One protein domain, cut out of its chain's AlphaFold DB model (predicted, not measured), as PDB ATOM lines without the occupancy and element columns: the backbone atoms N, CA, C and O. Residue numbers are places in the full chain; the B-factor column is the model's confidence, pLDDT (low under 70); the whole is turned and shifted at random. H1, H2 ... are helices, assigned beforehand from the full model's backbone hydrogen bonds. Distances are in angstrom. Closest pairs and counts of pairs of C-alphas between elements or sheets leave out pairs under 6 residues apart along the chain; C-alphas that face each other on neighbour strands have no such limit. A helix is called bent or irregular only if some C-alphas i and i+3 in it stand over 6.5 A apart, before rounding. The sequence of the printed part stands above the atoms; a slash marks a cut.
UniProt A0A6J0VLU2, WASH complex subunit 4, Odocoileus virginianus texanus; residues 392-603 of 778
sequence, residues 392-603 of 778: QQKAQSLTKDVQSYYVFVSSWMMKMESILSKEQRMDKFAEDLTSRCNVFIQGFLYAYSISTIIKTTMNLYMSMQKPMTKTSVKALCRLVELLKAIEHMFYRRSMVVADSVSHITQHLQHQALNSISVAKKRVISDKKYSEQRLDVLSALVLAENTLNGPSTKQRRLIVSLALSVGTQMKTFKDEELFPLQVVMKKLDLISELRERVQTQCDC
ATOM      1  N   GLN A 392     -10.382 -52.960  50.326       91.31
ATOM      2  CA  GLN A 392      -9.950 -53.442  51.643       91.31
ATOM      3  C   GLN A 392     -10.367 -52.495  52.776       91.31
ATOM      4  O   GLN A 392     -10.914 -52.942  53.785       91.31
ATOM      5  N   GLN A 393     -10.155 -51.187  52.608       93.06
ATOM      6  CA  GLN A 393     -10.573 -50.176  53.583       93.06
ATOM      7  C   GLN A 393     -12.094 -50.151  53.741       93.06
ATOM      8  O   GLN A 393     -12.602 -50.109  54.864       93.06
ATOM      9  N   LYS A 394     -12.831 -50.243  52.629       92.56
ATOM     10  CA  LYS A 394     -14.292 -50.247  52.644       92.56
ATOM     11  C   LYS A 394     -14.846 -51.485  53.339       92.56
ATOM     12  O   LYS A 394     -15.797 -51.369  54.106       92.56
ATOM     13  N   ALA A 395     -14.222 -52.648  53.150       90.38
ATOM     14  CA  ALA A 395     -14.581 -53.872  53.861       90.38
ATOM     15  C   ALA A 395     -14.491 -53.714  55.390       90.38
ATOM     16  O   ALA A 395     -15.347 -54.227  56.107       90.38
ATOM     17  N   GLN A 396     -13.482 -52.982  55.880       91.94
ATOM     18  CA  GLN A 396     -13.268 -52.726  57.308       91.94
ATOM     19  C   GLN A 396     -14.212 -51.651  57.867       91.94
ATOM     20  O   GLN A 396     -14.655 -51.758  59.010       91.94
ATOM     21  N   SER A 397     -14.538 -50.618  57.083       94.62
ATOM     22  CA  SER A 397     -15.410 -49.523  57.530       94.62
ATOM     23  C   SER A 397     -16.902 -49.848  57.446       94.62
ATOM     24  O   SER A 397     -17.704 -49.167  58.081       94.62
ATOM     25  N   LEU A 398     -17.292 -50.876  56.686       94.94
ATOM     26  CA  LEU A 398     -18.688 -51.127  56.333       94.94
ATOM     27  C   LEU A 398     -19.615 -51.279  57.550       94.94
ATOM     28  O   LEU A 398     -20.701 -50.712  57.567       94.94
ATOM     29  N   THR A 399     -19.184 -51.983  58.599       94.81
ATOM     30  CA  THR A 399     -19.984 -52.139  59.828       94.81
ATOM     31  C   THR A 399     -20.229 -50.798  60.524       94.81
ATOM     32  O   THR A 399     -21.320 -50.550  61.036       94.81
ATOM     33  N   LYS A 400     -19.237 -49.898  60.506       95.88
ATOM     34  CA  LYS A 400     -19.374 -48.538  61.045       95.88
ATOM     35  C   LYS A 400     -20.317 -47.693  60.184       95.88
ATOM     36  O   LYS A 400     -21.110 -46.920  60.725       95.88
ATOM     37  N   ASP A 401     -20.255 -47.858  58.864       94.62
ATOM     38  CA  ASP A 401     -21.170 -47.193  57.935       94.62
ATOM     39  C   ASP A 401     -22.619 -47.626  58.210       94.62
ATOM     40  O   ASP A 401     -23.486 -46.766  58.355       94.62
ATOM     41  N   VAL A 402     -22.874 -48.930  58.392       96.38
ATOM     42  CA  VAL A 402     -24.196 -49.466  58.772       96.38
ATOM     43  C   VAL A 402     -24.710 -48.827  60.055       96.38
ATOM     44  O   VAL A 402     -25.833 -48.334  60.077       96.38
ATOM     45  N   GLN A 403     -23.898 -48.792  61.114       95.94
ATOM     46  CA  GLN A 403     -24.297 -48.188  62.390       95.94
ATOM     47  C   GLN A 403     -24.646 -46.702  62.236       95.94
ATOM     48  O   GLN A 403     -25.635 -46.233  62.797       95.94
ATOM     49  N   SER A 404     -23.863 -45.972  61.441       96.44
ATOM     50  CA  SER A 404     -24.086 -44.544  61.194       96.44
ATOM     51  C   SER A 404     -25.391 -44.317  60.427       96.44
ATOM     52  O   SER A 404     -26.244 -43.547  60.868       96.44
ATOM     53  N   TYR A 405     -25.589 -45.035  59.317       97.19
ATOM     54  CA  TYR A 405     -26.803 -44.917  58.512       97.19
ATOM     55  C   TYR A 405     -28.046 -45.430  59.233       97.19
ATOM     56  O   TYR A 405     -29.104 -44.836  59.065       97.19
ATOM     57  N   TYR A 406     -27.938 -46.448  60.085       96.50
ATOM     58  CA  TYR A 406     -29.052 -46.894  60.919       96.50
ATOM     59  C   TYR A 406     -29.580 -45.749  61.795       96.50
ATOM     60  O   TYR A 406     -30.784 -45.489  61.814       96.50
ATOM     61  N   VAL A 407     -28.686 -45.011  62.464       97.25
ATOM     62  CA  VAL A 407     -29.061 -43.848  63.285       97.25
ATOM     63  C   VAL A 407     -29.614 -42.714  62.420       97.25
ATOM     64  O   VAL A 407     -30.642 -42.129  62.764       97.25
ATOM     65  N   PHE A 408     -28.967 -42.406  61.290       96.88
ATOM     66  CA  PHE A 408     -29.405 -41.329  60.398       96.88
ATOM     67  C   PHE A 408     -30.790 -41.590  59.807       96.88
ATOM     68  O   PHE A 408     -31.647 -40.710  59.869       96.88
ATOM     69  N   VAL A 409     -31.022 -42.794  59.284       97.12
ATOM     70  CA  VAL A 409     -32.298 -43.193  58.684       97.12
ATOM     71  C   VAL A 409     -33.382 -43.274  59.749       97.12
ATOM     72  O   VAL A 409     -34.434 -42.678  59.556       97.12
ATOM     73  N   SER A 410     -33.123 -43.894  60.904       95.12
ATOM     74  CA  SER A 410     -34.120 -43.979  61.983       95.12
ATOM     75  C   SER A 410     -34.534 -42.594  62.488       95.12
ATOM     76  O   SER A 410     -35.721 -42.295  62.600       95.12
ATOM     77  N   SER A 411     -33.563 -41.707  62.735       96.56
ATOM     78  CA  SER A 411     -33.827 -40.320  63.140       96.56
ATOM     79  C   SER A 411     -34.591 -39.545  62.062       96.56
ATOM     80  O   SER A 411     -35.543 -38.821  62.359       96.56
ATOM     81  N   TRP A 412     -34.223 -39.736  60.793       97.38
ATOM     82  CA  TRP A 412     -34.920 -39.131  59.662       97.38
ATOM     83  C   TRP A 412     -36.356 -39.634  59.521       97.38
ATOM     84  O   TRP A 412     -37.241 -38.806  59.330       97.38
ATOM     85  N   MET A 413     -36.617 -40.933  59.683       94.12
ATOM     86  CA  MET A 413     -37.974 -41.490  59.655       94.12
ATOM     87  C   MET A 413     -38.834 -40.878  60.765       94.12
ATOM     88  O   MET A 413     -39.939 -40.419  60.493       94.12
ATOM     89  N   MET A 414     -38.310 -40.765  61.991       91.50
ATOM     90  CA  MET A 414     -39.026 -40.102  63.092       91.50
ATOM     91  C   MET A 414     -39.297 -38.621  62.796       91.50
ATOM     92  O   MET A 414     -40.376 -38.104  63.086       91.50
ATOM     93  N   LYS A 415     -38.330 -37.921  62.192       92.62
ATOM     94  CA  LYS A 415     -38.484 -36.520  61.783       92.62
ATOM     95  C   LYS A 415     -39.519 -36.361  60.665       92.62
ATOM     96  O   LYS A 415     -40.301 -35.415  60.707       92.62
ATOM     97  N   MET A 416     -39.518 -37.268  59.691       90.56
ATOM     98  CA  MET A 416     -40.489 -37.334  58.599       90.56
ATOM     99  C   MET A 416     -41.895 -37.519  59.170       90.56
ATOM    100  O   MET A 416     -42.766 -36.700  58.902       90.56
ATOM    101  N   GLU A 417     -42.085 -38.503  60.049       87.62
ATOM    102  CA  GLU A 417     -43.361 -38.736  60.731       87.62
ATOM    103  C   GLU A 417     -43.809 -37.509  61.533       87.62
ATOM    104  O   GLU A 417     -44.936 -37.039  61.385       87.62
ATOM    105  N   SER A 418     -42.912 -36.917  62.327       87.69
ATOM    106  CA  SER A 418     -43.232 -35.751  63.157       87.69
ATOM    107  C   SER A 418     -43.607 -34.507  62.350       87.69
ATOM    108  O   SER A 418     -44.480 -33.754  62.772       87.69
ATOM    109  N   ILE A 419     -42.939 -34.242  61.223       84.44
ATOM    110  CA  ILE A 419     -43.224 -33.060  60.395       84.44
ATOM    111  C   ILE A 419     -44.509 -33.256  59.600       84.44
ATOM    112  O   ILE A 419     -45.295 -32.321  59.492       84.44
ATOM    113  N   LEU A 420     -44.729 -34.456  59.063       81.44
ATOM    114  CA  LEU A 420     -45.911 -34.736  58.256       81.44
ATOM    115  C   LEU A 420     -47.182 -34.877  59.098       81.44
ATOM    116  O   LEU A 420     -48.250 -34.546  58.604       81.44
ATOM    117  N   SER A 421     -47.063 -35.274  60.369       76.75
ATOM    118  CA  SER A 421     -48.203 -35.373  61.298       76.75
ATOM    119  C   SER A 421     -48.598 -34.034  61.938       76.75
ATOM    120  O   SER A 421     -49.556 -33.978  62.703       76.75
ATOM    121  N   LYS A 422     -47.850 -32.946  61.704       71.88
ATOM    122  CA  LYS A 422     -48.201 -31.623  62.240       71.88
ATOM    123  C   LYS A 422     -49.260 -30.961  61.369       71.88
ATOM    124  O   LYS A 422     -49.057 -30.790  60.167       71.88
ATOM    125  N   GLU A 423     -50.325 -30.485  62.007       62.91
ATOM    126  CA  GLU A 423     -51.278 -29.574  61.372       62.91
ATOM    127  C   GLU A 423     -50.558 -28.325  60.844       62.91
ATOM    128  O   GLU A 423     -49.737 -27.705  61.535       62.91
ATOM    129  N   GLN A 424     -50.869 -27.957  59.600       61.31
ATOM    130  CA  GLN A 424     -50.305 -26.775  58.958       61.31
ATOM    131  C   GLN A 424     -50.799 -25.514  59.671       61.31
ATOM    132  O   GLN A 424     -51.980 -25.170  59.627       61.31
ATOM    133  N   ARG A 425     -49.880 -24.783  60.306       62.62
ATOM    134  CA  ARG A 425     -50.188 -23.482  60.906       62.62
ATOM    135  C   ARG A 425     -49.977 -22.371  59.880       62.62
ATOM    136  O   ARG A 425     -48.887 -22.238  59.322       62.62
ATOM    137  N   MET A 426     -51.013 -21.565  59.639       60.25
ATOM    138  CA  MET A 426     -51.000 -20.521  58.601       60.25
ATOM    139  C   MET A 426     -49.916 -19.450  58.818       60.25
ATOM    140  O   MET A 426     -49.404 -18.894  57.851       60.25
ATOM    141  N   ASP A 427     -49.533 -19.180  60.065       63.12
ATOM    142  CA  ASP A 427     -48.531 -18.178  60.451       63.12
ATOM    143  C   ASP A 427     -47.083 -18.585  60.117       63.12
ATOM    144  O   ASP A 427     -46.218 -17.718  59.998       63.12
ATOM    145  N   LYS A 428     -46.808 -19.883  59.915       72.62
ATOM    146  CA  LYS A 428     -45.465 -20.425  59.615       72.62
ATOM    147  C   LYS A 428     -45.396 -21.246  58.330       72.62
ATOM    148  O   LYS A 428     -44.484 -22.051  58.147       72.62
ATOM    149  N   PHE A 429     -46.332 -21.021  57.412       75.06
ATOM    150  CA  PHE A 429     -46.489 -21.832  56.204       75.06
ATOM    151  C   PHE A 429     -45.201 -21.951  55.363       75.06
ATOM    152  O   PHE A 429     -44.793 -23.050  54.996       75.06
ATOM    153  N   ALA A 430     -44.494 -20.844  55.109       77.44
ATOM    154  CA  ALA A 430     -43.264 -20.859  54.306       77.44
ATOM    155  C   ALA A 430     -42.090 -21.596  54.987       77.44
ATOM    156  O   ALA A 430     -41.309 -22.288  54.322       77.44
ATOM    157  N   GLU A 431     -41.965 -21.467  56.310       83.69
ATOM    158  CA  GLU A 431     -40.958 -22.188  57.096       83.69
ATOM    159  C   GLU A 431     -41.254 -23.692  57.111       83.69
ATOM    160  O   GLU A 431     -40.336 -24.498  56.941       83.69
ATOM    161  N   ASP A 432     -42.531 -24.072  57.236       84.12
ATOM    162  CA  ASP A 432     -42.961 -25.471  57.196       84.12
ATOM    163  C   ASP A 432     -42.668 -26.112  55.833       84.12
ATOM    164  O   ASP A 432     -42.032 -27.165  55.768       84.12
ATOM    165  N   LEU A 433     -43.002 -25.437  54.726       85.75
ATOM    166  CA  LEU A 433     -42.668 -25.920  53.380       85.75
ATOM    167  C   LEU A 433     -41.158 -26.079  53.173       85.75
ATOM    168  O   LEU A 433     -40.708 -27.062  52.580       85.75
ATOM    169  N   THR A 434     -40.357 -25.144  53.687       90.44
ATOM    170  CA  THR A 434     -38.894 -25.241  53.616       90.44
ATOM    171  C   THR A 434     -38.374 -26.422  54.437       90.44
ATOM    172  O   THR A 434     -37.493 -27.154  53.979       90.44
ATOM    173  N   SER A 435     -38.943 -26.652  55.622       90.94
ATOM    174  CA  SER A 435     -38.630 -27.801  56.475       90.94
ATOM    175  C   SER A 435     -38.967 -29.128  55.784       90.94
ATOM    176  O   SER A 435     -38.087 -29.984  55.659       90.94
ATOM    177  N   ARG A 436     -40.190 -29.270  55.247       91.38
ATOM    178  CA  ARG A 436     -40.636 -30.447  54.476       91.38
ATOM    179  C   ARG A 436     -39.728 -30.710  53.275       91.38
ATOM    180  O   ARG A 436     -39.222 -31.818  53.119       91.38
ATOM    181  N   CYS A 437     -39.438 -29.673  52.484       94.62
ATOM    182  CA  CYS A 437     -38.525 -29.745  51.341       94.62
ATOM    183  C   CYS A 437     -37.152 -30.295  51.744       94.62
ATOM    184  O   CYS A 437     -36.653 -31.242  51.138       94.62
ATOM    185  N   ASN A 438     -36.558 -29.760  52.813       94.88
ATOM    186  CA  ASN A 438     -35.251 -30.214  53.276       94.88
ATOM    187  C   ASN A 438     -35.279 -31.670  53.773       94.88
ATOM    188  O   ASN A 438     -34.316 -32.395  53.533       94.88
ATOM    189  N   VAL A 439     -36.358 -32.124  54.424       95.50
ATOM    190  CA  VAL A 439     -36.488 -33.525  54.869       95.50
ATOM    191  C   VAL A 439     -36.665 -34.492  53.703       95.50
ATOM    192  O   VAL A 439     -36.060 -35.564  53.720       95.50
ATOM    193  N   PHE A 440     -37.410 -34.113  52.663       96.12
ATOM    194  CA  PHE A 440     -37.537 -34.932  51.453       96.12
ATOM    195  C   PHE A 440     -36.191 -35.073  50.734       96.12
ATOM    196  O   PHE A 440     -35.780 -36.182  50.394       96.12
ATOM    197  N   ILE A 441     -35.461 -33.964  50.577       96.19
ATOM    198  CA  ILE A 441     -34.118 -33.969  49.980       96.19
ATOM    199  C   ILE A 441     -33.152 -34.806  50.827       96.19
ATOM    200  O   ILE A 441     -32.375 -35.580  50.278       96.19
ATOM    201  N   GLN A 442     -33.212 -34.692  52.155       96.38
ATOM    202  CA  GLN A 442     -32.375 -35.475  53.066       96.38
ATOM    203  C   GLN A 442     -32.612 -36.985  52.917       96.38
ATOM    204  O   GLN A 442     -31.647 -37.740  52.833       96.38
ATOM    205  N   GLY A 443     -33.875 -37.418  52.824       96.75
ATOM    206  CA  GLY A 443     -34.218 -38.824  52.588       96.75
ATOM    207  C   GLY A 443     -33.652 -39.342  51.268       96.75
ATOM    208  O   GLY A 443     -33.038 -40.407  51.230       96.75
ATOM    209  N   PHE A 444     -33.771 -38.544  50.203       96.94
ATOM    210  CA  PHE A 444     -33.172 -38.862  48.908       96.94
ATOM    211  C   PHE A 444     -31.637 -38.972  48.975       96.94
ATOM    212  O   PHE A 444     -31.073 -39.922  48.440       96.94
ATOM    213  N   LEU A 445     -30.952 -38.049  49.660       96.50
ATOM    214  CA  LEU A 445     -29.489 -38.080  49.812       96.50
ATOM    215  C   LEU A 445     -29.004 -39.330  50.560       96.50
ATOM    216  O   LEU A 445     -27.984 -39.920  50.194       96.50
ATOM    217  N   TYR A 446     -29.742 -39.763  51.588       97.38
ATOM    218  CA  TYR A 446     -29.455 -41.017  52.283       97.38
ATOM    219  C   TYR A 446     -29.659 -42.228  51.375       97.38
ATOM    220  O   TYR A 446     -28.767 -43.074  51.315       97.38
ATOM    221  N   ALA A 447     -30.760 -42.277  50.618       97.69
ATOM    222  CA  ALA A 447     -30.994 -43.343  49.647       97.69
ATOM    223  C   ALA A 447     -29.869 -43.415  48.604       97.69
ATOM    224  O   ALA A 447     -29.281 -44.478  48.410       97.69
ATOM    225  N   TYR A 448     -29.497 -42.280  48.004       96.25
ATOM    226  CA  TYR A 448     -28.414 -42.203  47.021       96.25
ATOM    227  C   TYR A 448     -27.079 -42.698  47.598       96.25
ATOM    228  O   TYR A 448     -26.388 -43.518  46.986       96.25
ATOM    229  N   SER A 449     -26.723 -42.243  48.803       95.81
ATOM    230  CA  SER A 449     -25.458 -42.613  49.449       95.81
ATOM    231  C   SER A 449     -25.402 -44.105  49.787       95.81
ATOM    232  O   SER A 449     -24.399 -44.766  49.509       95.81
ATOM    233  N   ILE A 450     -26.485 -44.655  50.345       97.12
ATOM    234  CA  ILE A 450     -26.602 -46.080  50.674       97.12
ATOM    235  C   ILE A 450     -26.552 -46.929  49.397       97.12
ATOM    236  O   ILE A 450     -25.731 -47.842  49.308       97.12
ATOM    237  N   SER A 451     -27.360 -46.591  48.388       96.25
ATOM    238  CA  SER A 451     -27.403 -47.278  47.089       96.25
ATOM    239  C   SER A 451     -26.022 -47.313  46.432       96.25
ATOM    240  O   SER A 451     -25.536 -48.369  46.025       96.25
ATOM    241  N   THR A 452     -25.317 -46.181  46.445       94.44
ATOM    242  CA  THR A 452     -23.956 -46.060  45.920       94.44
ATOM    243  C   THR A 452     -22.961 -46.949  46.665       94.44
ATOM    244  O   THR A 452     -22.132 -47.605  46.025       94.44
ATOM    245  N   ILE A 453     -23.023 -46.994  48.001       94.81
ATOM    246  CA  ILE A 453     -22.160 -47.865  48.811       94.81
ATOM    247  C   ILE A 453     -22.410 -49.330  48.454       94.81
ATOM    248  O   ILE A 453     -21.440 -50.054  48.225       94.81
ATOM    249  N   ILE A 454     -23.674 -49.754  48.377       96.00
ATOM    250  CA  ILE A 454     -24.032 -51.145  48.085       96.00
ATOM    251  C   ILE A 454     -23.563 -51.527  46.677       96.00
ATOM    252  O   ILE A 454     -22.738 -52.433  46.542       96.00
ATOM    253  N   LYS A 455     -24.019 -50.794  45.649       95.38
ATOM    254  CA  LYS A 455     -23.729 -51.074  44.232       95.38
ATOM    255  C   LYS A 455     -22.224 -51.076  43.963       95.38
ATOM    256  O   LYS A 455     -21.693 -52.053  43.444       95.38
ATOM    257  N   THR A 456     -21.507 -50.036  44.406       93.56
ATOM    258  CA  THR A 456     -20.051 -49.937  44.193       93.56
ATOM    259  C   THR A 456     -19.308 -51.083  44.881       93.56
ATOM    260  O   THR A 456     -18.401 -51.662  44.290       93.56
ATOM    261  N   THR A 457     -19.672 -51.426  46.120       95.00
ATOM    262  CA  THR A 457     -18.953 -52.453  46.890       95.00
ATOM    263  C   THR A 457     -19.200 -53.850  46.322       95.00
ATOM    264  O   THR A 457     -18.237 -54.566  46.054       95.00
ATOM    265  N   MET A 458     -20.463 -54.227  46.096       95.56
ATOM    266  CA  MET A 458     -20.824 -55.543  45.557       95.56
ATOM    267  C   MET A 458     -20.243 -55.762  44.155       95.56
ATOM    268  O   MET A 458     -19.587 -56.776  43.906       95.56
ATOM    269  N   ASN A 459     -20.391 -54.781  43.258       95.38
ATOM    270  CA  ASN A 459     -19.883 -54.895  41.891       95.38
ATOM    271  C   ASN A 459     -18.347 -54.912  41.838       95.38
ATOM    272  O   ASN A 459     -17.779 -55.620  41.008       95.38
ATOM    273  N   LEU A 460     -17.648 -54.210  42.743       94.12
ATOM    274  CA  LEU A 460     -16.186 -54.309  42.840       94.12
ATOM    275  C   LEU A 460     -15.725 -55.700  43.288       94.12
ATOM    276  O   LEU A 460     -14.770 -56.215  42.714       94.12
ATOM    277  N   TYR A 461     -16.385 -56.321  44.272       93.69
ATOM    278  CA  TYR A 461     -16.051 -57.693  44.676       93.69
ATOM    279  C   TYR A 461     -16.206 -58.680  43.516       93.69
ATOM    280  O   TYR A 461     -15.295 -59.473  43.271       93.69
ATOM    281  N   MET A 462     -17.314 -58.577  42.774       91.88
ATOM    282  CA  MET A 462     -17.586 -59.418  41.607       91.88
ATOM    283  C   MET A 462     -16.561 -59.184  40.487       91.88
ATOM    284  O   MET A 462     -15.925 -60.130  40.028       91.88
ATOM    285  N   SER A 463     -16.329 -57.926  40.100       91.31
ATOM    286  CA  SER A 463     -15.396 -57.559  39.023       91.31
ATOM    287  C   SER A 463     -13.942 -57.917  39.338       91.31
ATOM    288  O   SER A 463     -13.198 -58.348  38.461       91.31
ATOM    289  N   MET A 464     -13.527 -57.779  40.599       90.56
ATOM    290  CA  MET A 464     -12.176 -58.129  41.041       90.56
ATOM    291  C   MET A 464     -12.026 -59.610  41.412       90.56
ATOM    292  O   MET A 464     -10.933 -60.008  41.815       90.56
ATOM    293  N   GLN A 465     -13.100 -60.402  41.310       90.75
ATOM    294  CA  GLN A 465     -13.140 -61.825  41.657       90.75
ATOM    295  C   GLN A 465     -12.613 -62.112  43.076       90.75
ATOM    296  O   GLN A 465     -11.914 -63.096  43.318       90.75
ATOM    297  N   LYS A 466     -12.930 -61.231  44.035       90.88
ATOM    298  CA  LYS A 466     -12.546 -61.386  45.448       90.88
ATOM    299  C   LYS A 466     -13.766 -61.832  46.268       90.88
ATOM    300  O   LYS A 466     -14.832 -61.237  46.123       90.88
ATOM    301  N   PRO A 467     -13.636 -62.835  47.156       90.25
ATOM    302  CA  PRO A 467     -14.752 -63.278  47.983       90.25
ATOM    303  C   PRO A 467     -15.115 -62.229  49.043       90.25
ATOM    304  O   PRO A 467     -14.243 -61.586  49.632       90.25
ATOM    305  N   MET A 468     -16.412 -62.097  49.325       94.00
ATOM    306  CA  MET A 468     -16.915 -61.286  50.436       94.00
ATOM    307  C   MET A 468     -16.875 -62.077  51.747       94.00
ATOM    308  O   MET A 468     -17.218 -63.257  51.789       94.00
ATOM    309  N   THR A 469     -16.503 -61.424  52.849       93.88
ATOM    310  CA  THR A 469     -16.622 -62.043  54.180       93.88
ATOM    311  C   THR A 469     -18.085 -62.096  54.625       93.88
ATOM    312  O   THR A 469     -18.864 -61.208  54.277       93.88
ATOM    313  N   LYS A 470     -18.464 -63.077  55.460       94.12
ATOM    314  CA  LYS A 470     -19.827 -63.152  56.032       94.12
ATOM    315  C   LYS A 470     -20.232 -61.851  56.733       94.12
ATOM    316  O   LYS A 470     -21.365 -61.410  56.591       94.12
ATOM    317  N   THR A 471     -19.304 -61.210  57.444       94.69
ATOM    318  CA  THR A 471     -19.534 -59.918  58.106       94.69
ATOM    319  C   THR A 471     -19.865 -58.818  57.101       94.69
ATOM    320  O   THR A 471     -20.819 -58.072  57.305       94.69
ATOM    321  N   SER A 472     -19.117 -58.739  55.996       95.44
ATOM    322  CA  SER A 472     -19.387 -57.771  54.929       95.44
ATOM    323  C   SER A 472     -20.734 -58.032  54.258       95.44
ATOM    324  O   SER A 472     -21.477 -57.084  54.031       95.44
ATOM    325  N   VAL A 473     -21.076 -59.298  53.997       96.12
ATOM    326  CA  VAL A 473     -22.378 -59.678  53.424       96.12
ATOM    327  C   VAL A 473     -23.522 -59.236  54.333       96.12
ATOM    328  O   VAL A 473     -24.399 -58.505  53.885       96.12
ATOM    329  N   LYS A 474     -23.474 -59.586  55.626       95.50
ATOM    330  CA  LYS A 474     -24.482 -59.163  56.609       95.50
ATOM    331  C   LYS A 474     -24.633 -57.642  56.637       95.50
ATOM    332  O   LYS A 474     -25.746 -57.133  56.562       95.50
ATOM    333  N   ALA A 475     -23.519 -56.911  56.683       96.81
ATOM    334  CA  ALA A 475     -23.526 -55.453  56.680       96.81
ATOM    335  C   ALA A 475     -24.145 -54.863  55.395       96.81
ATOM    336  O   ALA A 475     -24.953 -53.941  55.479       96.81
ATOM    337  N   LEU A 476     -23.833 -55.415  54.219       97.31
ATOM    338  CA  LEU A 476     -24.445 -54.998  52.954       97.31
ATOM    339  C   LEU A 476     -25.952 -55.282  52.924       97.31
ATOM    340  O   LEU A 476     -26.716 -54.414  52.511       97.31
ATOM    341  N   CYS A 477     -26.397 -56.444  53.410       97.12
ATOM    342  CA  CYS A 477     -27.822 -56.755  53.520       97.12
ATOM    343  C   CYS A 477     -28.549 -55.783  54.461       97.12
ATOM    344  O   CYS A 477     -29.641 -55.334  54.130       97.12
ATOM    345  N   ARG A 478     -27.927 -55.363  55.576       96.44
ATOM    346  CA  ARG A 478     -28.492 -54.305  56.437       96.44
ATOM    347  C   ARG A 478     -28.623 -52.966  55.717       96.44
ATOM    348  O   ARG A 478     -29.601 -52.258  55.922       96.44
ATOM    349  N   LEU A 479     -27.670 -52.609  54.856       97.81
ATOM    350  CA  LEU A 479     -27.792 -51.405  54.030       97.81
ATOM    351  C   LEU A 479     -28.943 -51.517  53.019       97.81
ATOM    352  O   LEU A 479     -29.653 -50.536  52.822       97.81
ATOM    353  N   VAL A 480     -29.155 -52.692  52.415       98.06
ATOM    354  CA  VAL A 480     -30.308 -52.952  51.529       98.06
ATOM    355  C   VAL A 480     -31.626 -52.770  52.287       98.06
ATOM    356  O   VAL A 480     -32.515 -52.072  51.806       98.06
ATOM    357  N   GLU A 481     -31.734 -53.317  53.501       96.12
ATOM    358  CA  GLU A 481     -32.914 -53.130  54.356       96.12
ATOM    359  C   GLU A 481     -33.170 -51.647  54.659       96.12
ATOM    360  O   GLU A 481     -34.302 -51.184  54.549       96.12
ATOM    361  N   LEU A 482     -32.124 -50.881  54.994       97.38
ATOM    362  CA  LEU A 482     -32.238 -49.441  55.241       97.38
ATOM    363  C   LEU A 482     -32.656 -48.662  53.987       97.38
ATOM    364  O   LEU A 482     -33.447 -47.726  54.089       97.38
ATOM    365  N   LEU A 483     -32.154 -49.044  52.810       97.88
ATOM    366  CA  LEU A 483     -32.543 -48.432  51.540       97.88
ATOM    367  C   LEU A 483     -34.041 -48.634  51.270       97.88
ATOM    368  O   LEU A 483     -34.752 -47.678  50.958       97.88
ATOM    369  N   LYS A 484     -34.537 -49.858  51.478       95.62
ATOM    370  CA  LYS A 484     -35.963 -50.173  51.352       95.62
ATOM    371  C   LYS A 484     -36.816 -49.549  52.448       95.62
ATOM    372  O   LYS A 484     -37.927 -49.119  52.159       95.62
ATOM    373  N   ALA A 485     -36.295 -49.378  53.659       94.81
ATOM    374  CA  ALA A 485     -36.983 -48.618  54.699       94.81
ATOM    375  C   ALA A 485     -37.221 -47.154  54.284       94.81
ATOM    376  O   ALA A 485     -38.306 -46.623  54.520       94.81
ATOM    377  N   ILE A 486     -36.254 -46.511  53.611       96.50
ATOM    378  CA  ILE A 486     -36.432 -45.151  53.072       96.50
ATOM    379  C   ILE A 486     -37.543 -45.123  52.019       96.50
ATOM    380  O   ILE A 486     -38.434 -44.274  52.093       96.50
ATOM    381  N   GLU A 487     -37.514 -46.051  51.059       94.06
ATOM    382  CA  GLU A 487     -38.550 -46.153  50.025       94.06
ATOM    383  C   GLU A 487     -39.941 -46.365  50.630       94.06
ATOM    384  O   GLU A 487     -40.881 -45.633  50.309       94.06
ATOM    385  N   HIS A 488     -40.056 -47.312  51.562       88.62
ATOM    386  CA  HIS A 488     -41.304 -47.615  52.252       88.62
ATOM    387  C   HIS A 488     -41.816 -46.405  53.030       88.62
ATOM    388  O   HIS A 488     -43.022 -46.189  53.078       88.62
ATOM    389  N   MET A 489     -40.939 -45.573  53.596       90.44
ATOM    390  CA  MET A 489     -41.369 -44.380  54.321       90.44
ATOM    391  C   MET A 489     -41.968 -43.313  53.386       90.44
ATOM    392  O   MET A 489     -42.984 -42.695  53.709       90.44
ATOM    393  N   PHE A 490     -41.401 -43.128  52.191       91.38
ATOM    394  CA  PHE A 490     -42.015 -42.271  51.169       91.38
ATOM    395  C   PHE A 490     -43.337 -42.841  50.648       91.38
ATOM    396  O   PHE A 490     -44.277 -42.082  50.419       91.38
ATOM    397  N   TYR A 491     -43.415 -44.160  50.466       86.31
ATOM    398  CA  TYR A 491     -44.620 -44.835  49.990       86.31
ATOM    399  C   TYR A 491     -45.754 -44.783  51.026       86.31
ATOM    400  O   TYR A 491     -46.874 -44.394  50.699       86.31
ATOM    401  N   ARG A 492     -45.446 -45.082  52.293       83.12
ATOM    402  CA  ARG A 492     -46.391 -45.066  53.415       83.12
ATOM    403  C   ARG A 492     -47.094 -43.719  53.546       83.12
ATOM    404  O   ARG A 492     -48.306 -43.692  53.708       83.12
ATOM    405  N   ARG A 493     -46.342 -42.617  53.440       83.38
ATOM    406  CA  ARG A 493     -46.850 -41.235  53.521       83.38
ATOM    407  C   ARG A 493     -47.086 -40.605  52.144       83.38
ATOM    408  O   ARG A 493     -47.042 -39.383  52.011       83.38
ATOM    409  N   SER A 494     -47.307 -41.413  51.107       84.19
ATOM    410  CA  SER A 494     -47.372 -40.939  49.717       84.19
ATOM    411  C   SER A 494     -48.442 -39.871  49.478       84.19
ATOM    412  O   SER A 494     -48.185 -38.951  48.705       84.19
ATOM    413  N   MET A 495     -49.583 -39.940  50.172       79.75
ATOM    414  CA  MET A 495     -50.663 -38.944  50.114       79.75
ATOM    415  C   MET A 495     -50.186 -37.561  50.595       79.75
ATOM    416  O   MET A 495     -50.224 -36.590  49.840       79.75
ATOM    417  N   VAL A 496     -49.630 -37.472  51.809       81.38
ATOM    418  CA  VAL A 496     -49.085 -36.212  52.356       81.38
ATOM    419  C   VAL A 496     -47.892 -35.712  51.549       81.38
ATOM    420  O   VAL A 496     -47.715 -34.505  51.360       81.38
ATOM    421  N   VAL A 497     -47.046 -36.628  51.067       87.62
ATOM    422  CA  VAL A 497     -45.914 -36.285  50.199       87.62
ATOM    423  C   VAL A 497     -46.424 -35.677  48.892       87.62
ATOM    424  O   VAL A 497     -45.886 -34.655  48.467       87.62
ATOM    425  N   ALA A 498     -47.468 -36.243  48.283       84.12
ATOM    426  CA  ALA A 498     -48.086 -35.738  47.059       84.12
ATOM    427  C   ALA A 498     -48.603 -34.303  47.209       84.12
ATOM    428  O   ALA A 498     -48.281 -33.437  46.391       84.12
ATOM    429  N   ASP A 499     -49.355 -34.053  48.279       82.50
ATOM    430  CA  ASP A 499     -49.869 -32.725  48.610       82.50
ATOM    431  C   ASP A 499     -48.722 -31.728  48.857       82.50
ATOM    432  O   ASP A 499     -48.605 -30.683  48.208       82.50
ATOM    433  N   SER A 500     -47.767 -32.120  49.706       87.12
ATOM    434  CA  SER A 500     -46.621 -31.283  50.072       87.12
ATOM    435  C   SER A 500     -45.753 -30.916  48.866       87.12
ATOM    436  O   SER A 500     -45.295 -29.778  48.764       87.12
ATOM    437  N   VAL A 501     -45.515 -31.847  47.935       89.44
ATOM    438  CA  VAL A 501     -44.704 -31.602  46.728       89.44
ATOM    439  C   VAL A 501     -45.296 -30.474  45.884       89.44
ATOM    440  O   VAL A 501     -44.536 -29.640  45.382       89.44
ATOM    441  N   SER A 502     -46.622 -30.397  45.763       84.38
ATOM    442  CA  SER A 502     -47.299 -29.347  44.993       84.38
ATOM    443  C   SER A 502     -47.049 -27.963  45.599       84.38
ATOM    444  O   SER A 502     -46.602 -27.047  44.903       84.38
ATOM    445  N   HIS A 503     -47.229 -27.829  46.915       85.88
ATOM    446  CA  HIS A 503     -46.989 -26.573  47.630       85.88
ATOM    447  C   HIS A 503     -45.509 -26.172  47.671       85.88
ATOM    448  O   HIS A 503     -45.173 -25.005  47.450       85.88
ATOM    449  N   ILE A 504     -44.600 -27.127  47.892       90.88
ATOM    450  CA  ILE A 504     -43.151 -26.877  47.861       90.88
ATOM    451  C   ILE A 504     -42.727 -26.392  46.472       90.88
ATOM    452  O   ILE A 504     -41.954 -25.441  46.361       90.88
ATOM    453  N   THR A 505     -43.244 -27.020  45.412       91.31
ATOM    454  CA  THR A 505     -42.954 -26.639  44.025       91.31
ATOM    455  C   THR A 505     -43.366 -25.188  43.768       91.31
ATOM    456  O   THR A 505     -42.533 -24.401  43.322       91.31
ATOM    457  N   GLN A 506     -44.590 -24.798  44.142       88.62
ATOM    458  CA  GLN A 506     -45.064 -23.413  44.013       88.62
ATOM    459  C   GLN A 506     -44.196 -22.421  44.801       88.62
ATOM    460  O   GLN A 506     -43.846 -21.355  44.293       88.62
ATOM    461  N   HIS A 507     -43.798 -22.777  46.027       89.88
ATOM    462  CA  HIS A 507     -42.936 -21.932  46.853       89.88
ATOM    463  C   HIS A 507     -41.553 -21.710  46.218       89.88
ATOM    464  O   HIS A 507     -41.073 -20.578  46.147       89.88
ATOM    465  N   LEU A 508     -40.924 -22.773  45.707       93.44
ATOM    466  CA  LEU A 508     -39.637 -22.689  45.012       93.44
ATOM    467  C   LEU A 508     -39.750 -21.898  43.698       93.44
ATOM    468  O   LEU A 508     -38.883 -21.075  43.404       93.44
ATOM    469  N   GLN A 509     -40.831 -22.088  42.934       93.44
ATOM    470  CA  GLN A 509     -41.101 -21.298  41.729       93.44
ATOM    471  C   GLN A 509     -41.229 -19.812  42.057       93.44
ATOM    472  O   GLN A 509     -40.618 -18.992  41.378       93.44
ATOM    473  N   HIS A 510     -41.944 -19.455  43.128       91.50
ATOM    474  CA  HIS A 510     -42.062 -18.067  43.572       91.50
ATOM    475  C   HIS A 510     -40.696 -17.444  43.909       91.50
ATOM    476  O   HIS A 510     -40.405 -16.328  43.476       91.50
ATOM    477  N   GLN A 511     -39.826 -18.170  44.620       91.62
ATOM    478  CA  GLN A 511     -38.466 -17.704  44.912       91.62
ATOM    479  C   GLN A 511     -37.662 -17.448  43.628       91.62
ATOM    480  O   GLN A 511     -37.061 -16.383  43.479       91.62
ATOM    481  N   ALA A 512     -37.691 -18.385  42.675       94.38
ATOM    482  CA  ALA A 512     -36.989 -18.239  41.403       94.38
ATOM    483  C   ALA A 512     -37.566 -17.102  40.532       94.38
ATOM    484  O   ALA A 512     -36.803 -16.313  39.968       94.38
ATOM    485  N   LEU A 513     -38.894 -16.954  40.477       94.00
ATOM    486  CA  LEU A 513     -39.579 -15.861  39.776       94.00
ATOM    487  C   LEU A 513     -39.181 -14.492  40.333       94.00
ATOM    488  O   LEU A 513     -38.924 -13.570  39.558       94.00
ATOM    489  N   ASN A 514     -39.072 -14.353  41.657       92.25
ATOM    490  CA  ASN A 514     -38.633 -13.106  42.280       92.25
ATOM    491  C   ASN A 514     -37.210 -12.730  41.842       92.25
ATOM    492  O   ASN A 514     -36.980 -11.588  41.434       92.25
ATOM    493  N   SER A 515     -36.273 -13.684  41.846       93.12
ATOM    494  CA  SER A 515     -34.902 -13.459  41.363       93.12
ATOM    495  C   SER A 515     -34.871 -13.043  39.886       93.12
ATOM    496  O   SER A 515     -34.194 -12.075  39.531       93.12
ATOM    497  N   ILE A 516     -35.639 -13.720  39.027       94.06
ATOM    498  CA  ILE A 516     -35.734 -13.398  37.593       94.06
ATOM    499  C   ILE A 516     -36.361 -12.012  37.383       94.06
ATOM    500  O   ILE A 516     -35.863 -11.225  36.579       94.06
ATOM    501  N   SER A 517     -37.407 -11.667  38.138       92.81
ATOM    502  CA  SER A 517     -38.088 -10.371  38.056       92.81
ATOM    503  C   SER A 517     -37.162  -9.206  38.422       92.81
ATOM    504  O   SER A 517     -37.162  -8.173  37.746       92.81
ATOM    505  N   VAL A 518     -36.312  -9.375  39.444       92.00
ATOM    506  CA  VAL A 518     -35.292  -8.381  39.822       92.00
ATOM    507  C   VAL A 518     -34.273  -8.179  38.698       92.00
ATOM    508  O   VAL A 518     -34.004  -7.034  38.319       92.00
ATOM    509  N   ALA A 519     -33.752  -9.263  38.115       91.62
ATOM    510  CA  ALA A 519     -32.827  -9.185  36.982       91.62
ATOM    511  C   ALA A 519     -33.480  -8.526  35.755       91.62
ATOM    512  O   ALA A 519     -32.896  -7.636  35.135       91.62
ATOM    513  N   LYS A 520     -34.734  -8.874  35.454       92.31
ATOM    514  CA  LYS A 520     -35.515  -8.291  34.355       92.31
ATOM    515  C   LYS A 520     -35.682  -6.777  34.513       92.31
ATOM    516  O   LYS A 520     -35.405  -6.028  33.578       92.31
ATOM    517  N   LYS A 521     -36.067  -6.299  35.706       91.56
ATOM    518  CA  LYS A 521     -36.185  -4.855  36.005       91.56
ATOM    519  C   LYS A 521     -34.863  -4.114  35.789       91.56
ATOM    520  O   LYS A 521     -34.868  -3.008  35.253       91.56
ATOM    521  N   ARG A 522     -33.736  -4.735  36.154       89.38
ATOM    522  CA  ARG A 522     -32.385  -4.182  35.956       89.38
ATOM    523  C   ARG A 522     -32.072  -3.993  34.470       89.38
ATOM    524  O   ARG A 522     -31.623  -2.917  34.085       89.38
ATOM    525  N   VAL A 523     -32.386  -4.983  33.635       88.94
ATOM    526  CA  VAL A 523     -32.194  -4.902  32.175       88.94
ATOM    527  C   VAL A 523     -33.073  -3.819  31.546       88.94
ATOM    528  O   VAL A 523     -32.582  -3.069  30.709       88.94
ATOM    529  N   ILE A 524     -34.336  -3.700  31.976       88.69
ATOM    530  CA  ILE A 524     -35.287  -2.693  31.466       88.69
ATOM    531  C   ILE A 524     -34.879  -1.265  31.861       88.69
ATOM    532  O   ILE A 524     -35.102  -0.325  31.102       88.69
ATOM    533  N   SER A 525     -34.305  -1.082  33.055       87.00
ATOM    534  CA  SER A 525     -33.981   0.250  33.589       87.00
ATOM    535  C   SER A 525     -32.907   1.003  32.797       87.00
ATOM    536  O   SER A 525     -32.850   2.234  32.838       87.00
ATOM    537  N   ASP A 526     -32.069   0.285  32.056       80.44
ATOM    538  CA  ASP A 526     -31.023   0.879  31.238       80.44
ATOM    539  C   ASP A 526     -31.539   1.108  29.807       80.44
ATOM    540  O   ASP A 526     -32.008   0.209  29.112       80.44
ATOM    541  N   LYS A 527     -31.458   2.368  29.374       78.12
ATOM    542  CA  LYS A 527     -32.078   2.873  28.142       78.12
ATOM    543  C   LYS A 527     -31.266   2.598  26.872       78.12
ATOM    544  O   LYS A 527     -31.728   2.928  25.784       78.12
ATOM    545  N   LYS A 528     -30.050   2.048  26.973       82.00
ATOM    546  CA  LYS A 528     -29.208   1.773  25.794       82.00
ATOM    547  C   LYS A 528     -29.717   0.545  25.037       82.00
ATOM    548  O   LYS A 528     -29.811  -0.537  25.605       82.00
ATOM    549  N   TYR A 529     -30.024   0.688  23.752       81.12
ATOM    550  CA  TYR A 529     -30.398  -0.452  22.916       81.12
ATOM    551  C   TYR A 529     -29.161  -1.265  22.503       81.12
ATOM    552  O   TYR A 529     -28.150  -0.692  22.092       81.12
ATOM    553  N   SER A 530     -29.258  -2.592  22.575       84.25
ATOM    554  CA  SER A 530     -28.351  -3.527  21.905       84.25
ATOM    555  C   SER A 530     -29.085  -4.833  21.596       84.25
ATOM    556  O   SER A 530     -29.989  -5.225  22.336       84.25
ATOM    557  N   GLU A 531     -28.693  -5.523  20.522       81.12
ATOM    558  CA  GLU A 531     -29.265  -6.833  20.160       81.12
ATOM    559  C   GLU A 531     -29.069  -7.854  21.287       81.12
ATOM    560  O   GLU A 531     -30.015  -8.512  21.706       81.12
ATOM    561  N   GLN A 532     -27.881  -7.869  21.895       83.62
ATOM    562  CA  GLN A 532     -27.591  -8.719  23.049       83.62
ATOM    563  C   GLN A 532     -28.527  -8.426  24.240       83.62
ATOM    564  O   GLN A 532     -28.942  -9.339  24.948       83.62
ATOM    565  N   ARG A 533     -28.911  -7.161  24.476       86.88
ATOM    566  CA  ARG A 533     -29.886  -6.820  25.527       86.88
ATOM    567  C   ARG A 533     -31.281  -7.337  25.180       86.88
ATOM    568  O   ARG A 533     -31.980  -7.798  26.081       86.88
ATOM    569  N   LEU A 534     -31.690  -7.243  23.915       88.44
ATOM    570  CA  LEU A 534     -32.969  -7.782  23.451       88.44
ATOM    571  C   LEU A 534     -33.033  -9.300  23.664       88.44
ATOM    572  O   LEU A 534     -34.046  -9.796  24.161       88.44
ATOM    573  N   ASP A 535     -31.953 -10.018  23.347       88.81
ATOM    574  CA  ASP A 535     -31.826 -11.461  23.573       88.81
ATOM    575  C   ASP A 535     -31.945 -11.805  25.065       88.81
ATOM    576  O   ASP A 535     -32.779 -12.626  25.445       88.81
ATOM    577  N   VAL A 536     -31.185 -11.116  25.925       91.38
ATOM    578  CA  VAL A 536     -31.219 -11.300  27.387       91.38
ATOM    579  C   VAL A 536     -32.605 -11.020  27.962       91.38
ATOM    580  O   VAL A 536     -33.128 -11.825  28.732       91.38
ATOM    581  N   LEU A 537     -33.229  -9.898  27.591       92.56
ATOM    582  CA  LEU A 537     -34.558  -9.541  28.082       92.56
ATOM    583  C   LEU A 537     -35.606 -10.565  27.632       92.56
ATOM    584  O   LEU A 537     -36.410 -11.012  28.448       92.56
ATOM    585  N   SER A 538     -35.566 -10.973  26.362       93.62
ATOM    586  CA  SER A 538     -36.480 -11.982  25.816       93.62
ATOM    587  C   SER A 538     -36.298 -13.332  26.506       93.62
ATOM    588  O   SER A 538     -37.282 -14.000  26.813       93.62
ATOM    589  N   ALA A 539     -35.059 -13.714  26.824       94.94
ATOM    590  CA  ALA A 539     -34.762 -14.939  27.554       94.94
ATOM    591  C   ALA A 539     -35.281 -14.900  29.001       94.94
ATOM    592  O   ALA A 539     -35.873 -15.872  29.467       94.94
ATOM    593  N   LEU A 540     -35.141 -13.769  29.701       95.44
ATOM    594  CA  LEU A 540     -35.708 -13.596  31.043       95.44
ATOM    595  C   LEU A 540     -37.244 -13.622  31.027       95.44
ATOM    596  O   LEU A 540     -37.846 -14.241  31.902       95.44
ATOM    597  N   VAL A 541     -37.880 -13.010  30.021       96.19
ATOM    598  CA  VAL A 541     -39.341 -13.075  29.821       96.19
ATOM    599  C   VAL A 541     -39.790 -14.508  29.528       96.19
ATOM    600  O   VAL A 541     -40.780 -14.970  30.090       96.19
ATOM    601  N   LEU A 542     -39.052 -15.239  28.688       96.38
ATOM    602  CA  LEU A 542     -39.334 -16.645  28.413       96.38
ATOM    603  C   LEU A 542     -39.246 -17.495  29.688       96.38
ATOM    604  O   LEU A 542     -40.152 -18.284  29.958       96.38
ATOM    605  N   ALA A 543     -38.184 -17.322  30.477       96.12
ATOM    606  CA  ALA A 543     -37.993 -18.030  31.740       96.12
ATOM    607  C   ALA A 543     -39.124 -17.725  32.738       96.12
ATOM    608  O   ALA A 543     -39.672 -18.639  33.345       96.12
ATOM    609  N   GLU A 544     -39.531 -16.462  32.868       95.56
ATOM    610  CA  GLU A 544     -40.645 -16.053  33.731       95.56
ATOM    611  C   GLU A 544     -41.983 -16.670  33.283       95.56
ATOM    612  O   GLU A 544     -42.682 -17.291  34.085       95.56
ATOM    613  N   ASN A 545     -42.321 -16.574  31.992       94.19
ATOM    614  CA  ASN A 545     -43.568 -17.114  31.441       94.19
ATOM    615  C   ASN A 545     -43.666 -18.637  31.594       94.19
ATOM    616  O   ASN A 545     -44.731 -19.172  31.904       94.19
ATOM    617  N   THR A 546     -42.558 -19.346  31.380       93.94
ATOM    618  CA  THR A 546     -42.523 -20.809  31.497       93.94
ATOM    619  C   THR A 546     -42.594 -21.270  32.948       93.94
ATOM    620  O   THR A 546     -43.320 -22.229  33.233       93.94
ATOM    621  N   LEU A 547     -41.920 -20.561  33.861       92.38
ATOM    622  CA  LEU A 547     -41.887 -20.858  35.293       92.38
ATOM    623  C   LEU A 547     -43.207 -20.540  36.017       92.38
ATOM    624  O   LEU A 547     -43.489 -21.177  37.026       92.38
ATOM    625  N   ASN A 548     -44.034 -19.630  35.488       89.12
ATOM    626  CA  ASN A 548     -45.380 -19.324  36.002       89.12
ATOM    627  C   ASN A 548     -46.400 -20.476  35.858       89.12
ATOM    628  O   ASN A 548     -47.497 -20.387  36.401       89.12
ATOM    629  N   GLY A 549     -46.083 -21.539  35.110       85.69
ATOM    630  CA  GLY A 549     -46.950 -22.716  34.978       85.69
ATOM    631  C   GLY A 549     -46.524 -23.899  35.855       85.69
ATOM    632  O   GLY A 549     -45.707 -23.736  36.758       85.69
ATOM    633  N   PRO A 550     -47.044 -25.115  35.605       87.81
ATOM    634  CA  PRO A 550     -46.626 -26.306  36.343       87.81
ATOM    635  C   PRO A 550     -45.138 -26.604  36.125       87.81
ATOM    636  O   PRO A 550     -44.595 -26.386  35.045       87.81
ATOM    637  N   SER A 551     -44.465 -27.159  37.132       90.75
ATOM    638  CA  SER A 551     -43.059 -27.563  37.022       90.75
ATOM    639  C   SER A 551     -42.931 -28.891  36.258       90.75
ATOM    640  O   SER A 551     -42.686 -29.949  36.835       90.75
ATOM    641  N   THR A 552     -43.131 -28.863  34.939       92.69
ATOM    642  CA  THR A 552     -42.915 -30.019  34.049       92.69
ATOM    643  C   THR A 552     -41.439 -30.142  33.651       92.69
ATOM    644  O   THR A 552     -40.686 -29.163  33.681       92.69
ATOM    645  N   LYS A 553     -41.010 -31.347  33.235       92.25
ATOM    646  CA  LYS A 553     -39.639 -31.602  32.738       92.25
ATOM    647  C   LYS A 553     -39.284 -30.669  31.566       92.25
ATOM    648  O   LYS A 553     -38.152 -30.201  31.470       92.25
ATOM    649  N   GLN A 554     -40.256 -30.379  30.700       93.88
ATOM    650  CA  GLN A 554     -40.130 -29.508  29.531       93.88
ATOM    651  C   GLN A 554     -39.978 -28.038  29.931       93.88
ATOM    652  O   GLN A 554     -39.066 -27.371  29.449       93.88
ATOM    653  N   ARG A 555     -40.819 -27.527  30.841       94.81
ATOM    654  CA  ARG A 555     -40.734 -26.127  31.287       94.81
ATOM    655  C   ARG A 555     -39.431 -25.844  32.017       94.81
ATOM    656  O   ARG A 555     -38.779 -24.857  31.693       94.81
ATOM    657  N   ARG A 556     -38.992 -26.727  32.923       94.69
ATOM    658  CA  ARG A 556     -37.693 -26.568  33.603       94.69
ATOM    659  C   ARG A 556     -36.519 -26.586  32.627       94.69
ATOM    660  O   ARG A 556     -35.616 -25.768  32.756       94.69
ATOM    661  N   LEU A 557     -36.564 -27.449  31.609       95.62
ATOM    662  CA  LEU A 557     -35.573 -27.455  30.530       95.62
ATOM    663  C   LEU A 557     -35.543 -26.118  29.771       95.62
ATOM    664  O   LEU A 557     -34.464 -25.568  29.559       95.62
ATOM    665  N   ILE A 558     -36.707 -25.581  29.390       96.69
ATOM    666  CA  ILE A 558     -36.791 -24.286  28.698       96.69
ATOM    667  C   ILE A 558     -36.252 -23.162  29.588       96.69
ATOM    668  O   ILE A 558     -35.490 -22.333  29.100       96.69
ATOM    669  N   VAL A 559     -36.585 -23.155  30.886       96.44
ATOM    670  CA  VAL A 559     -36.039 -22.188  31.852       96.44
ATOM    671  C   VAL A 559     -34.514 -22.281  31.904       96.44
ATOM    672  O   VAL A 559     -33.855 -21.252  31.799       96.44
ATOM    673  N   SER A 560     -33.935 -23.481  31.999       95.69
ATOM    674  CA  SER A 560     -32.476 -23.662  32.018       95.69
ATOM    675  C   SER A 560     -31.803 -23.151  30.740       95.69
ATOM    676  O   SER A 560     -30.823 -22.411  30.823       95.69
ATOM    677  N   LEU A 561     -32.361 -23.467  29.565       95.81
ATOM    678  CA  LEU A 561     -31.852 -22.977  28.276       95.81
ATOM    679  C   LEU A 561     -31.994 -21.455  28.140       95.81
ATOM    680  O   LEU A 561     -31.089 -20.786  27.644       95.81
ATOM    681  N   ALA A 562     -33.114 -20.892  28.592       95.56
ATOM    682  CA  ALA A 562     -33.339 -19.455  28.584       95.56
ATOM    683  C   ALA A 562     -32.370 -18.743  29.540       95.56
ATOM    684  O   ALA A 562     -31.772 -17.735  29.171       95.56
ATOM    685  N   LEU A 563     -32.133 -19.286  30.737       94.31
ATOM    686  CA  LEU A 563     -31.183 -18.719  31.694       94.31
ATOM    687  C   LEU A 563     -29.739 -18.743  31.176       94.31
ATOM    688  O   LEU A 563     -29.016 -17.802  31.479       94.31
ATOM    689  N   SER A 564     -29.337 -19.703  30.329       92.50
ATOM    690  CA  SER A 564     -28.020 -19.672  29.660       92.50
ATOM    691  C   SER A 564     -27.771 -18.376  28.875       92.50
ATOM    692  O   SER A 564     -26.630 -17.923  28.781       92.50
ATOM    693  N   VAL A 565     -28.830 -17.766  28.331       92.62
ATOM    694  CA  VAL A 565     -28.788 -16.448  27.676       92.62
ATOM    695  C   VAL A 565     -29.090 -15.334  28.684       92.62
ATOM    696  O   VAL A 565     -28.420 -14.307  28.709       92.62
ATOM    697  N   GLY A 566     -30.066 -15.538  29.569       90.44
ATOM    698  CA  GLY A 566     -30.533 -14.538  30.531       90.44
ATOM    699  C   GLY A 566     -29.492 -14.102  31.566       90.44
ATOM    700  O   GLY A 566     -29.609 -12.998  32.095       90.44
ATOM    701  N   THR A 567     -28.471 -14.919  31.852       88.62
ATOM    702  CA  THR A 567     -27.389 -14.603  32.808       88.62
ATOM    703  C   THR A 567     -26.247 -13.775  32.219       88.62
ATOM    704  O   THR A 567     -25.308 -13.420  32.935       88.62
ATOM    705  N   GLN A 568     -26.290 -13.462  30.924       84.25
ATOM    706  CA  GLN A 568     -25.289 -12.601  30.299       84.25
ATOM    707  C   GLN A 568     -25.295 -11.179  30.871       84.25
ATOM    708  O   GLN A 568     -26.151 -10.803  31.661       84.25
ATOM    709  N   MET A 569     -24.309 -10.364  30.479       81.62
ATOM    710  CA  MET A 569     -24.163  -8.969  30.924       81.62
ATOM    711  C   MET A 569     -24.112  -8.780  32.451       81.62
ATOM    712  O   MET A 569     -24.321  -7.667  32.932       81.62
ATOM    713  N   LYS A 570     -23.845  -9.846  33.222       82.44
ATOM    714  CA  LYS A 570     -23.937  -9.841  34.691       82.44
ATOM    715  C   LYS A 570     -25.291  -9.302  35.175       82.44
ATOM    716  O   LYS A 570     -25.368  -8.507  36.112       82.44
ATOM    717  N   THR A 571     -26.368  -9.711  34.503       83.31
ATOM    718  CA  THR A 571     -27.744  -9.364  34.887       83.31
ATOM    719  C   THR A 571     -28.066  -9.762  36.314       83.31
ATOM    720  O   THR A 571     -28.777  -9.022  36.992       83.31
ATOM    721  N   PHE A 572     -27.512 -10.878  36.779       87.12
ATOM    722  CA  PHE A 572     -27.536 -11.312  38.169       87.12
ATOM    723  C   PHE A 572     -26.220 -10.945  38.851       87.12
ATOM    724  O   PHE A 572     -25.146 -11.088  38.262       87.12
ATOM    725  N   LYS A 573     -26.297 -10.505  40.108       85.75
ATOM    726  CA  LYS A 573     -25.115 -10.454  40.978       85.75
ATOM    727  C   LYS A 573     -24.734 -11.875  41.394       85.75
ATOM    728  O   LYS A 573     -25.611 -12.733  41.477       85.75
ATOM    729  N   ASP A 574     -23.473 -12.109  41.746       80.31
ATOM    730  CA  ASP A 574     -23.029 -13.429  42.223       80.31
ATOM    731  C   ASP A 574     -23.822 -13.882  43.471       80.31
ATOM    732  O   ASP A 574     -24.231 -15.039  43.566       80.31
ATOM    733  N   GLU A 575     -24.150 -12.935  44.359       83.44
ATOM    734  CA  GLU A 575     -25.006 -13.132  45.543       83.44
ATOM    735  C   GLU A 575     -26.457 -13.529  45.205       83.44
ATOM    736  O   GLU A 575     -27.140 -14.110  46.041       83.44
ATOM    737  N   GLU A 576     -26.943 -13.232  43.994       86.12
ATOM    738  CA  GLU A 576     -28.304 -13.547  43.527       86.12
ATOM    739  C   GLU A 576     -28.330 -14.831  42.679       86.12
ATOM    740  O   GLU A 576     -29.278 -15.618  42.750       86.12
ATOM    741  N   LEU A 577     -27.281 -15.055  41.881       86.31
ATOM    742  CA  LEU A 577     -27.193 -16.165  40.934       86.31
ATOM    743  C   LEU A 577     -27.037 -17.514  41.639       86.31
ATOM    744  O   LEU A 577     -27.700 -18.481  41.264       86.31
ATOM    745  N   PHE A 578     -26.190 -17.590  42.671       88.25
ATOM    746  CA  PHE A 578     -25.980 -18.839  43.403       88.25
ATOM    747  C   PHE A 578     -27.261 -19.327  44.111       88.25
ATOM    748  O   PHE A 578     -27.636 -20.486  43.906       88.25
ATOM    749  N   PRO A 579     -28.008 -18.485  44.861       91.81
ATOM    750  CA  PRO A 579     -29.310 -18.873  45.400       91.81
ATOM    751  C   PRO A 579     -30.304 -19.334  44.330       91.81
ATOM    752  O   PRO A 579     -30.957 -20.358  44.528       91.81
ATOM    753  N   LEU A 580     -30.383 -18.651  43.179       93.00
ATOM    754  CA  LEU A 580     -31.257 -19.067  42.076       93.00
ATOM    755  C   LEU A 580     -30.898 -20.474  41.577       93.00
ATOM    756  O   LEU A 580     -31.777 -21.322  41.442       93.00
ATOM    757  N   GLN A 581     -29.611 -20.763  41.366       91.00
ATOM    758  CA  GLN A 581     -29.156 -22.097  40.961       91.00
ATOM    759  C   GLN A 581     -29.502 -23.173  42.000       91.00
ATOM    760  O   GLN A 581     -29.859 -24.294  41.635       91.00
ATOM    761  N   VAL A 582     -29.413 -22.854  43.295       91.44
ATOM    762  CA  VAL A 582     -29.820 -23.768  44.373       91.44
ATOM    763  C   VAL A 582     -31.327 -24.022  44.331       91.44
ATOM    764  O   VAL A 582     -31.739 -25.179  44.412       91.44
ATOM    765  N   VAL A 583     -32.145 -22.979  44.163       94.62
ATOM    766  CA  VAL A 583     -33.608 -23.100  44.055       94.62
ATOM    767  C   VAL A 583     -34.000 -23.947  42.846       94.62
ATOM    768  O   VAL A 583     -34.793 -24.871  42.998       94.62
ATOM    769  N   MET A 584     -33.392 -23.713  41.678       94.12
ATOM    770  CA  MET A 584     -33.649 -24.509  40.473       94.12
ATOM    771  C   MET A 584     -33.292 -25.989  40.676       94.12
ATOM    772  O   MET A 584     -34.094 -26.858  40.351       94.12
ATOM    773  N   LYS A 585     -32.153 -26.292  41.318       92.25
ATOM    774  CA  LYS A 585     -31.768 -27.677  41.653       92.25
ATOM    775  C   LYS A 585     -32.742 -28.345  42.631       92.25
ATOM    776  O   LYS A 585     -33.035 -29.531  42.484       92.25
ATOM    777  N   LYS A 586     -33.244 -27.608  43.632       94.62
ATOM    778  CA  LYS A 586     -34.285 -28.114  44.544       94.62
ATOM    779  C   LYS A 586     -35.588 -28.378  43.793       94.62
ATOM    780  O   LYS A 586     -36.205 -29.414  44.013       94.62
ATOM    781  N   LEU A 587     -35.976 -27.470  42.897       94.44
ATOM    782  CA  LEU A 587     -37.176 -27.597  42.077       94.44
ATOM    783  C   LEU A 587     -37.101 -28.840  41.177       94.44
ATOM    784  O   LEU A 587     -38.049 -29.617  41.152       94.44
ATOM    785  N   ASP A 588     -35.959 -29.084  40.525       92.56
ATOM    786  CA  ASP A 588     -35.722 -30.297  39.729       92.56
ATOM    787  C   ASP A 588     -35.880 -31.584  40.551       92.56
ATOM    788  O   ASP A 588     -36.534 -32.528  40.109       92.56
ATOM    789  N   LEU A 589     -35.291 -31.625  41.750       92.88
ATOM    790  CA  LEU A 589     -35.346 -32.800  42.620       92.88
ATOM    791  C   LEU A 589     -36.760 -33.048  43.167       92.88
ATOM    792  O   LEU A 589     -37.230 -34.181  43.126       92.88
ATOM    793  N   ILE A 590     -37.446 -32.008  43.651       93.81
ATOM    794  CA  ILE A 590     -38.776 -32.134  44.266       93.81
ATOM    795  C   ILE A 590     -39.854 -32.459  43.232       93.81
ATOM    796  O   ILE A 590     -40.698 -33.317  43.480       93.81
ATOM    797  N   SER A 591     -39.817 -31.832  42.052       92.44
ATOM    798  CA  SER A 591     -40.806 -32.097  40.998       92.44
ATOM    799  C   SER A 591     -40.708 -33.510  40.404       92.44
ATOM    800  O   SER A 591     -41.625 -33.943  39.710       92.44
ATOM    801  N   GLU A 592     -39.616 -34.233  40.663       91.56
ATOM    802  CA  GLU A 592     -39.401 -35.627  40.248       91.56
ATOM    803  C   GLU A 592     -39.147 -36.557  41.449       91.56
ATOM    804  O   GLU A 592     -38.601 -37.649  41.284       91.56
ATOM    805  N   LEU A 593     -39.536 -36.145  42.666       92.38
ATOM    806  CA  LEU A 593     -39.149 -36.811  43.916       92.38
ATOM    807  C   LEU A 593     -39.466 -38.310  43.909       92.38
ATOM    808  O   LEU A 593     -38.591 -39.119  44.200       92.38
ATOM    809  N   ARG A 594     -40.696 -38.687  43.536       89.12
ATOM    810  CA  ARG A 594     -41.136 -40.091  43.536       89.12
ATOM    811  C   ARG A 594     -40.312 -40.957  42.584       89.12
ATOM    812  O   ARG A 594     -39.827 -42.001  43.000       89.12
ATOM    813  N   GLU A 595     -40.126 -40.519  41.338       89.56
ATOM    814  CA  GLU A 595     -39.349 -41.270  40.336       89.56
ATOM    815  C   GLU A 595     -37.881 -41.396  40.749       89.56
ATOM    816  O   GLU A 595     -37.282 -42.461  40.609       89.56
ATOM    817  N   ARG A 596     -37.304 -40.327  41.310       91.81
ATOM    818  CA  ARG A 596     -35.911 -40.321  41.764       91.81
ATOM    819  C   ARG A 596     -35.686 -41.214  42.978       91.81
ATOM    820  O   ARG A 596     -34.686 -41.925  43.010       91.81
ATOM    821  N   VAL A 597     -36.601 -41.206  43.949       93.88
ATOM    822  CA  VAL A 597     -36.548 -42.120  45.101       93.88
ATOM    823  C   VAL A 597     -36.671 -43.568  44.632       93.88
ATOM    824  O   VAL A 597     -35.819 -44.371  44.990       93.88
ATOM    825  N   GLN A 598     -37.646 -43.884  43.772       91.06
ATOM    826  CA  GLN A 598     -37.815 -45.235  43.217       91.06
ATOM    827  C   GLN A 598     -36.561 -45.708  42.473       91.06
ATOM    828  O   GLN A 598     -36.056 -46.789  42.741       91.06
ATOM    829  N   THR A 599     -35.997 -44.869  41.600       91.62
ATOM    830  CA  THR A 599     -34.786 -45.217  40.836       91.62
ATOM    831  C   THR A 599     -33.572 -45.437  41.743       91.62
ATOM    832  O   THR A 599     -32.756 -46.319  41.491       91.62
ATOM    833  N   GLN A 600     -33.419 -44.650  42.816       94.38
ATOM    834  CA  GLN A 600     -32.283 -44.825  43.726       94.38
ATOM    835  C   GLN A 600     -32.435 -46.011  44.674       94.38
ATOM    836  O   GLN A 600     -31.430 -46.648  45.011       94.38
ATOM    837  N   CYS A 601     -33.668 -46.322  45.070       95.81
ATOM    838  CA  CYS A 601     -33.998 -47.476  45.900       95.81
ATOM    839  C   CYS A 601     -34.190 -48.775  45.101       95.81
ATOM    840  O   CYS A 601     -34.418 -49.815  45.715       95.81
ATOM    841  N   ASP A 602     -34.067 -48.729  43.772       94.56
ATOM    842  CA  ASP A 602     -34.093 -49.905  42.906       94.56
ATOM    843  C   ASP A 602     -32.889 -50.826  43.177       94.56
ATOM    844  O   ASP A 602     -31.711 -50.465  43.008       94.56
ATOM    845  N   CYS A 603     -33.221 -52.039  43.606       96.00
ATOM    846  CA  CYS A 603     -32.335 -53.136  43.934       96.00
ATOM    847  C   CYS A 603     -32.289 -54.222  42.852       96.00
ATOM    848  O   CYS A 603     -31.772 -55.301  43.132       96.00
TER     849      CYS A 603
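What this domain is: This is residues 392 to 603 of the 778 residues of the protein "WASH complex subunit 4" of Odocoileus virginianus texanus (UniProt A0A6J0VLU2). Two bundles of helices meet at a corner and make a wide V: H1, H2 and H3 form one arm, with the short H8 packed on H2 and H3, and H4, H5, H6 and H7 form the other, looser where H6 comes close to H7. The long H2 links the arms, crossing H4 near the corner. The printed part has 212 residues with eight named helices, H1 to H8 in order, and no named strand; the class is all helix. The whole is loose and elongated, with a radius of gyration of the C-alphas of 21.8 A and spans of 73 by 46 by 27 A.

Where its parts are: H2, residues 426 to 463, is the longest helix, 55.0 A from first to last C-alpha. It is irregular, C-alphas 427 and 430 being 8.5 A apart, with a kink of 30 degrees near residue 433. H1, residues 392 to 420, spans 41.1 A from C-alpha 392 at (-9.950, -53.442, 51.643); it is irregular too, C-alphas 396 and 399 being 7.2 A apart, with a kink of 46 degrees near residue 399. H3, residues 470 to 492, spans 32.2 A, and H4, residues 494 to 525, spans 46.2 A. H5 holds residues 531 to 547, H6 553 to 566, H7 574 to 591 and H8 593 to 601, ending at C-alpha 601 at (-33.998, -47.476, 45.900).

How they stand to each other: H2 is the hub, touching five helices. H1, H2 and H3 are an up and down bundle, each running against the one before it. The hairpin of H1 and H2 has a shallow tilt of 24 degrees, with closest C-alphas Met 416 and Val 439 at 6.7 A. H8 touches H2 at residues 440 to 451 of H2 alone, closest at the C-alphas of Tyr 448 and Gln 600, 5.7 A. H2 touches H4 with residues 430 to 437 alone, about perpendicular at 74 degrees; the C-alphas of Leu 433 and Ile 504 are closest, 5.6 A. H4, H5, H6 and H7 are a second up and down bundle. H4 and H7 touch, closest at the C-alphas of Ala 512 and Leu 580, 5.8 A. H5 and H6 form a hairpin, closest at the C-alphas of Val 536 and Gly 566, 4.6 A. H6 and H7 are close but not clearly touching, and H1 and H5 are apart. Every O i to N i+4 pair is within hydrogen-bond range in H3, H5 and H8, against 23 of 25 in H1, 32 of 34 in H2, 27 of 28 in H4, 9 of 10 in H6 and 13 of 14 in H7.

The domain as a whole: The C-alphas farthest apart, those of Lys 470 and Lys 527, are 72.7 A apart. The printed part has no cut, and no link is long. Residues 423 to 427 have pLDDT under 70; the mean of the printed part is 90.7.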